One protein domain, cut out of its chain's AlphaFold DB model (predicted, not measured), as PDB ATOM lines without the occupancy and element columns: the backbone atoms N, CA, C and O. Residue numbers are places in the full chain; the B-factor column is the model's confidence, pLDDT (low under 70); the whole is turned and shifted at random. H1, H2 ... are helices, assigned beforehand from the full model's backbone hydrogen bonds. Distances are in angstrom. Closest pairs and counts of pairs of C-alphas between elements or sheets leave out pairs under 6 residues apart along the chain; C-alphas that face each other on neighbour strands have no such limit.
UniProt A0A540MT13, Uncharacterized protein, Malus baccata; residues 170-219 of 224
ATOM      1  N   ASP A 170     -51.588  39.856 -35.871       94.69
ATOM      2  CA  ASP A 170     -52.082  38.617 -36.492       94.69
ATOM      3  C   ASP A 170     -51.284  38.260 -37.762       94.69
ATOM      4  O   ASP A 170     -50.973  37.089 -37.996       94.69
ATOM      5  N   TYR A 171     -50.899  39.269 -38.554       95.75
ATOM      6  CA  TYR A 171     -50.028  39.094 -39.719       95.75
ATOM      7  C   TYR A 171     -48.631  38.605 -39.305       95.75
ATOM      8  O   TYR A 171     -48.134  37.611 -39.841       95.75
ATOM      9  N   PHE A 172     -48.025  39.258 -38.311       94.38
ATOM     10  CA  PHE A 172     -46.711  38.911 -37.766       94.38
ATOM     11  C   PHE A 172     -46.677  37.506 -37.161       94.38
ATOM     12  O   PHE A 172     -45.778  36.715 -37.460       94.38
ATOM     13  N   LYS A 173     -47.692  37.136 -36.380       92.06
ATOM     14  CA  LYS A 173     -47.835  35.784 -35.829       92.06
ATOM     15  C   LYS A 173     -47.903  34.731 -36.921       92.06
ATOM     16  O   LYS A 173     -47.204  33.729 -36.827       92.06
ATOM     17  N   GLN A 174     -48.690  34.960 -37.973       92.81
ATOM     18  CA  GLN A 174     -48.774  33.998 -39.067       92.81
ATOM     19  C   GLN A 174     -47.434  33.844 -39.806       92.81
ATOM     20  O   GLN A 174     -47.064  32.718 -40.153       92.81
ATOM     21  N   LEU A 175     -46.708  34.939 -40.062       92.88
ATOM     22  CA  LEU A 175     -45.385  34.866 -40.691       92.88
ATOM     23  C   LEU A 175     -44.388  34.107 -39.817       92.88
ATOM     24  O   LEU A 175     -43.784  33.141 -40.281       92.88
ATOM     25  N   SER A 176     -44.241  34.522 -38.560       91.00
ATOM     26  CA  SER A 176     -43.270  33.941 -37.629       91.00
ATOM     27  C   SER A 176     -43.551  32.466 -37.345       91.00
ATOM     28  O   SER A 176     -42.627  31.658 -37.396       91.00
ATOM     29  N   SER A 177     -44.813  32.068 -37.143       90.25
ATOM     30  CA  SER A 177     -45.169  30.662 -36.923       90.25
ATOM     31  C   SER A 177     -44.871  29.790 -38.144       90.25
ATOM     32  O   SER A 177     -44.391  28.666 -38.009       90.25
ATOM     33  N   SER A 178     -45.146  30.305 -39.348       91.25
ATOM     34  CA  SER A 178     -44.881  29.582 -40.598       91.25
ATOM     35  C   SER A 178     -43.380  29.441 -40.844       91.25
ATOM     36  O   SER A 178     -42.923  28.381 -41.266       91.25
ATOM     37  N   PHE A 179     -42.612  30.493 -40.547       88.81
ATOM     38  CA  PHE A 179     -41.159  30.475 -40.649       88.81
ATOM     39  C   PHE A 179     -40.531  29.489 -39.658       88.81
ATOM     40  O   PHE A 179     -39.715  28.676 -40.075       88.81
ATOM     41  N   ARG A 180     -40.960  29.478 -38.386       85.88
ATOM     42  CA  ARG A 180     -40.484  28.495 -37.389       85.88
ATOM     43  C   ARG A 180     -40.730  27.061 -37.833       85.88
ATOM     44  O   ARG A 180     -39.798  26.274 -37.856       85.88
ATOM     45  N   CYS A 181     -41.945  26.759 -38.294       88.25
ATOM     46  CA  CYS A 181     -42.277  25.434 -38.820       88.25
ATOM     47  C   CYS A 181     -41.338  25.017 -39.968       88.25
ATOM     48  O   CYS A 181     -40.892  23.875 -40.019       88.25
ATOM     49  N   LEU A 182     -40.993  25.944 -40.870       87.31
ATOM     50  CA  LEU A 182     -40.027  25.679 -41.937       87.31
ATOM     51  C   LEU A 182     -38.611  25.431 -41.392       87.31
ATOM     52  O   LEU A 182     -37.945  24.504 -41.846       87.31
ATOM     53  N   VAL A 183     -38.154  26.243 -40.438       82.94
ATOM     54  CA  VAL A 183     -36.824  26.108 -39.824       82.94
ATOM     55  C   VAL A 183     -36.698  24.781 -39.073       82.94
ATOM     56  O   VAL A 183     -35.711  24.078 -39.279       82.94
ATOM     57  N   ASP A 184     -37.710  24.387 -38.298       83.44
ATOM     58  CA  ASP A 184     -37.738  23.124 -37.545       83.44
ATOM     59  C   ASP A 184     -37.626  21.892 -38.462       83.44
ATOM     60  O   ASP A 184     -37.018  20.880 -38.106       83.44
ATOM     61  N   LEU A 185     -38.168  21.974 -39.684       84.62
ATOM     62  CA  LEU A 185     -38.020  20.916 -40.686       84.62
ATOM     63  C   LEU A 185     -36.582  20.804 -41.211       84.62
ATOM     64  O   LEU A 185     -36.141  19.702 -41.529       84.62
ATOM     65  N   ILE A 186     -35.844  21.914 -41.297       78.00
ATOM     66  CA  ILE A 186     -34.476  21.957 -41.839       78.00
ATOM     67  C   ILE A 186     -33.444  21.557 -40.774       78.00
ATOM     68  O   ILE A 186     -32.497  20.827 -41.067       78.00
ATOM     69  N   THR A 187     -33.618  22.000 -39.527       63.66
ATOM     70  CA  THR A 187     -32.643  21.805 -38.436       63.66
ATOM     71  C   THR A 187     -32.622  20.387 -37.863       63.66
ATOM     72  O   THR A 187     -31.679  20.024 -37.164       63.66
ATOM     73  N   SER A 188     -33.586  19.535 -38.221       57.00
ATOM     74  CA  SER A 188     -33.654  18.133 -37.783       57.00
ATOM     75  C   SER A 188     -32.537  17.208 -38.330       57.00
ATOM     76  O   SER A 188     -32.527  16.022 -38.004       57.00
ATOM     77  N   GLY A 189     -31.561  17.727 -39.099       55.69
ATOM     78  CA  GLY A 189     -30.432  16.949 -39.644       55.69
ATOM     79  C   GLY A 189     -29.037  17.601 -39.629       55.69
ATOM     80  O   GLY A 189     -28.064  16.927 -39.963       55.69
ATOM     81  N   THR A 190     -28.897  18.868 -39.231       55.66
ATOM     82  CA  THR A 190     -27.605  19.585 -39.219       55.66
ATOM     83  C   THR A 190     -27.562  20.584 -38.068       55.66
ATOM     84  O   THR A 190     -28.360  21.516 -38.032       55.66
ATOM     85  N   HIS A 191     -26.619  20.402 -37.139       56.66
ATOM     86  CA  HIS A 191     -26.315  21.404 -36.117       56.66
ATOM     87  C   HIS A 191     -25.723  22.649 -36.795       56.66
ATOM     88  O   HIS A 191     -24.742  22.503 -37.531       56.66
ATOM     89  N   PRO A 192     -26.275  23.857 -36.581       56.38
ATOM     90  CA  PRO A 192     -25.701  25.074 -37.128       56.38
ATOM     91  C   PRO A 192     -24.462  25.439 -36.308       56.38
ATOM     92  O   PRO A 192     -24.539  26.098 -35.275       56.38
ATOM     93  N   SER A 193     -23.310  24.945 -36.744       58.03
ATOM     94  CA  SER A 193     -22.010  25.508 -36.393       58.03
ATOM     95  C   SER A 193     -21.480  26.242 -37.624       58.03
ATOM     96  O   SER A 193     -21.312  25.611 -38.666       58.03
ATOM     97  N   ASP A 194     -21.221  27.544 -37.472       55.91
ATOM     98  CA  ASP A 194     -20.538  28.450 -38.414       55.91
ATOM     99  C   ASP A 194     -21.334  29.019 -39.607       55.91
ATOM    100  O   ASP A 194     -20.830  29.058 -40.731       55.91
ATOM    101  N   VAL A 195     -22.537  29.559 -39.380       60.09
ATOM    102  CA  VAL A 195     -23.145  30.502 -40.339       60.09
ATOM    103  C   VAL A 195     -23.201  31.887 -39.694       60.09
ATOM    104  O   VAL A 195     -23.559  32.020 -38.530       60.09
ATOM    105  N   ASP A 196     -22.764  32.921 -40.416       58.03
ATOM    106  CA  ASP A 196     -22.916  34.310 -39.973       58.03
ATOM    107  C   ASP A 196     -24.412  34.656 -40.020       58.03
ATOM    108  O   ASP A 196     -24.974  34.924 -41.083       58.03
ATOM    109  N   ASP A 197     -25.072  34.571 -38.864       74.38
ATOM    110  CA  ASP A 197     -26.532  34.663 -38.706       74.38
ATOM    111  C   ASP A 197     -27.073  36.103 -38.813       74.38
ATOM    112  O   ASP A 197     -28.239  36.380 -38.519       74.38
ATOM    113  N   LYS A 198     -26.234  37.064 -39.217       84.06
ATOM    114  CA  LYS A 198     -26.607  38.478 -39.270       84.06
ATOM    115  C   LYS A 198     -27.197  38.869 -40.626       84.06
ATOM    116  O   LYS A 198     -26.491  38.985 -41.625       84.06
ATOM    117  N   LEU A 199     -28.483  39.223 -40.629       87.31
ATOM    118  CA  LEU A 199     -29.149  39.870 -41.761       87.31
ATOM    119  C   LEU A 199     -29.236  41.389 -41.543       87.31
ATOM    120  O   LEU A 199     -29.748  41.850 -40.527       87.31
ATOM    121  N   VAL A 200     -28.771  42.178 -42.514       92.06
ATOM    122  CA  VAL A 200     -28.958  43.639 -42.537       92.06
ATOM    123  C   VAL A 200     -29.972  43.987 -43.620       92.06
ATOM    124  O   VAL A 200     -29.798  43.601 -44.775       92.06
ATOM    125  N   VAL A 201     -31.018  44.729 -43.255       94.25
ATOM    126  CA  VAL A 201     -32.109  45.103 -44.164       94.25
ATOM    127  C   VAL A 201     -32.170  46.621 -44.318       94.25
ATOM    128  O   VAL A 201     -32.368  47.343 -43.345       94.25
ATOM    129  N   ASP A 202     -32.036  47.111 -45.552       96.25
ATOM    130  CA  ASP A 202     -32.357  48.499 -45.897       96.25
ATOM    131  C   ASP A 202     -33.875  48.642 -46.098       96.25
ATOM    132  O   ASP A 202     -34.445  48.140 -47.068       96.25
ATOM    133  N   GLY A 203     -34.539  49.334 -45.169       95.06
ATOM    134  CA  GLY A 203     -35.978  49.605 -45.217       95.06
ATOM    135  C   GLY A 203     -36.394  50.714 -46.190       95.06
ATOM    136  O   GLY A 203     -37.572  51.081 -46.211       95.06
ATOM    137  N   ALA A 204     -35.457  51.291 -46.954       95.50
ATOM    138  CA  ALA A 204     -35.667  52.375 -47.917       95.50
ATOM    139  C   ALA A 204     -36.360  53.624 -47.328       95.50
ATOM    140  O   ALA A 204     -37.024  54.370 -48.049       95.50
ATOM    141  N   ASN A 205     -36.243  53.838 -46.009       94.69
ATOM    142  CA  ASN A 205     -37.005  54.836 -45.238       94.69
ATOM    143  C   ASN A 205     -38.533  54.753 -45.453       94.69
ATOM    144  O   ASN A 205     -39.250  55.746 -45.322       94.69
ATOM    145  N   GLY A 206     -39.034  53.579 -45.841       95.00
ATOM    146  CA  GLY A 206     -40.443  53.330 -46.105       95.00
ATOM    147  C   GLY A 206     -41.114  52.536 -44.991       95.00
ATOM    148  O   GLY A 206     -40.477  52.055 -44.055       95.00
ATOM    149  N   VAL A 207     -42.420  52.317 -45.159       96.81
ATOM    150  CA  VAL A 207     -43.255  51.539 -44.226       96.81
ATOM    151  C   VAL A 207     -42.708  50.135 -43.927       96.81
ATOM    152  O   VAL A 207     -42.942  49.600 -42.851       96.81
ATOM    153  N   GLY A 208     -41.957  49.528 -44.852       96.44
ATOM    154  CA  GLY A 208     -41.350  48.213 -44.637       96.44
ATOM    155  C   GLY A 208     -40.320  48.201 -43.507       96.44
ATOM    156  O   GLY A 208     -40.315  47.260 -42.724       96.44
ATOM    157  N   GLY A 209     -39.498  49.251 -43.391       94.94
ATOM    158  CA  GLY A 209     -38.533  49.372 -42.296       94.94
ATOM    159  C   GLY A 209     -39.221  49.534 -40.941       94.94
ATOM    160  O   GLY A 209     -38.869  48.847 -39.991       94.94
ATOM    161  N   GLU A 210     -40.259  50.376 -40.880       93.25
ATOM    162  CA  GLU A 210     -41.070  50.573 -39.670       93.25
ATOM    163  C   GLU A 210     -41.724  49.261 -39.212       93.25
ATOM    164  O   GLU A 210     -41.571  48.855 -38.063       93.25
ATOM    165  N   LYS A 211     -42.394  48.551 -40.131       95.25
ATOM    166  CA  LYS A 211     -43.075  47.289 -39.814       95.25
ATOM    167  C   LYS A 211     -42.114  46.156 -39.483       95.25
ATOM    168  O   LYS A 211     -42.483  45.295 -38.694       95.25
ATOM    169  N   LEU A 212     -40.912  46.144 -40.062       93.00
ATOM    170  CA  LEU A 212     -39.883  45.172 -39.697       93.00
ATOM    171  C   LEU A 212     -39.375  45.410 -38.271       93.00
ATOM    172  O   LEU A 212     -39.222  44.441 -37.539       93.00
ATOM    173  N   GLY A 213     -39.198  46.670 -37.861       89.19
ATOM    174  CA  GLY A 213     -38.868  47.004 -36.471       89.19
ATOM    175  C   GLY A 213     -39.945  46.523 -35.495       89.19
ATOM    176  O   GLY A 213     -39.639  45.823 -34.540       89.19
ATOM    177  N   THR A 214     -41.225  46.782 -35.790       88.62
ATOM    178  CA  THR A 214     -42.331  46.251 -34.967       88.62
ATOM    179  C   THR A 214     -42.362  44.720 -34.948       88.62
ATOM    180  O   THR A 214     -42.631  44.116 -33.917       88.62
ATOM    181  N   PHE A 215     -42.090  44.077 -36.086       87.62
ATOM    182  CA  PHE A 215     -42.045  42.621 -36.188       87.62
ATOM    183  C   PHE A 215     -40.926  42.005 -35.339       87.62
ATOM    184  O   PHE A 215     -41.121  40.931 -34.779       87.62
ATOM    185  N   GLU A 216     -39.774  42.667 -35.244       84.62
ATOM    186  CA  GLU A 216     -38.667  42.249 -34.383       84.62
ATOM    187  C   GLU A 216     -39.049  42.321 -32.899       84.62
ATOM    188  O   GLU A 216     -38.805  41.360 -32.173       84.62
ATOM    189  N   ASP A 217     -39.723  43.396 -32.484       80.00
ATOM    190  CA  ASP A 217     -40.163  43.595 -31.097       80.00
ATOM    191  C   ASP A 217     -41.301  42.637 -30.679       80.00
ATOM    192  O   ASP A 217     -41.335  42.156 -29.545       80.00
ATOM    193  N   ASP A 218     -42.246  42.357 -31.584       73.19
ATOM    194  CA  ASP A 218     -43.466  41.589 -31.283       73.19
ATOM    195  C   ASP A 218     -43.283  40.066 -31.380       73.19
ATOM    196  O   ASP A 218     -44.108  39.294 -30.873       73.19
ATOM    197  N   VAL A 219     -42.240  39.603 -32.071       69.38
ATOM    198  CA  VAL A 219     -41.995  38.176 -32.274       69.38
ATOM    199  C   VAL A 219     -40.927  37.698 -31.308       69.38
ATOM    200  O   VAL A 219     -39.744  37.964 -31.471       69.38
TER     201      VAL A 219
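AT A GLANCE: This is residues 170 to 219 of the 224 residues of an uncharacterized protein of Malus baccata (UniProt A0A540MT13). A long helix, H1, and a shorter one, H2, are joined by a wide strap of chain, residues 188 to 206, and the three make an open, hollow ring. The ring nearly closes where Phe 172 in H1 comes near Phe 215 in H2, while residues 178 to 200 stand free. The printed part has 50 residues, with two named helices, H1 then H2, and no named strand; the class is all helix. It is loose, with a radius of gyration of the C-alphas of 13.6 A, and only just flat, spanning 38 by 26 by 14 A.

IN THESE COORDINATES: H1 is residues 170 to 187, 25.8 A long from C-alpha 170 at (-52.082, 38.617, -36.492) to C-alpha 187. H2 is residues 207 to 218, 16.3 A long, ending at C-alpha 218 at (-43.466, 41.589, -31.283).

HOW THE PARTS SIT: H1 and H2 are close but not clearly touching; their closest C-alphas, of Phe 172 and Phe 215, are 6.2 A apart. They run the same way at a steep tilt of 69.7 degrees, only just short of about perpendicular. In H1 and H2 every O i to N i+4 pair is within hydrogen-bond range.

THE WHOLE: The two C-alphas farthest apart, of Gly 189 and Asn 205, are 38.9 A apart. The link from H1 to H2 is long, and the printed part has no cut. Residues 187 to 196 and residue 219 have pLDDT under 70.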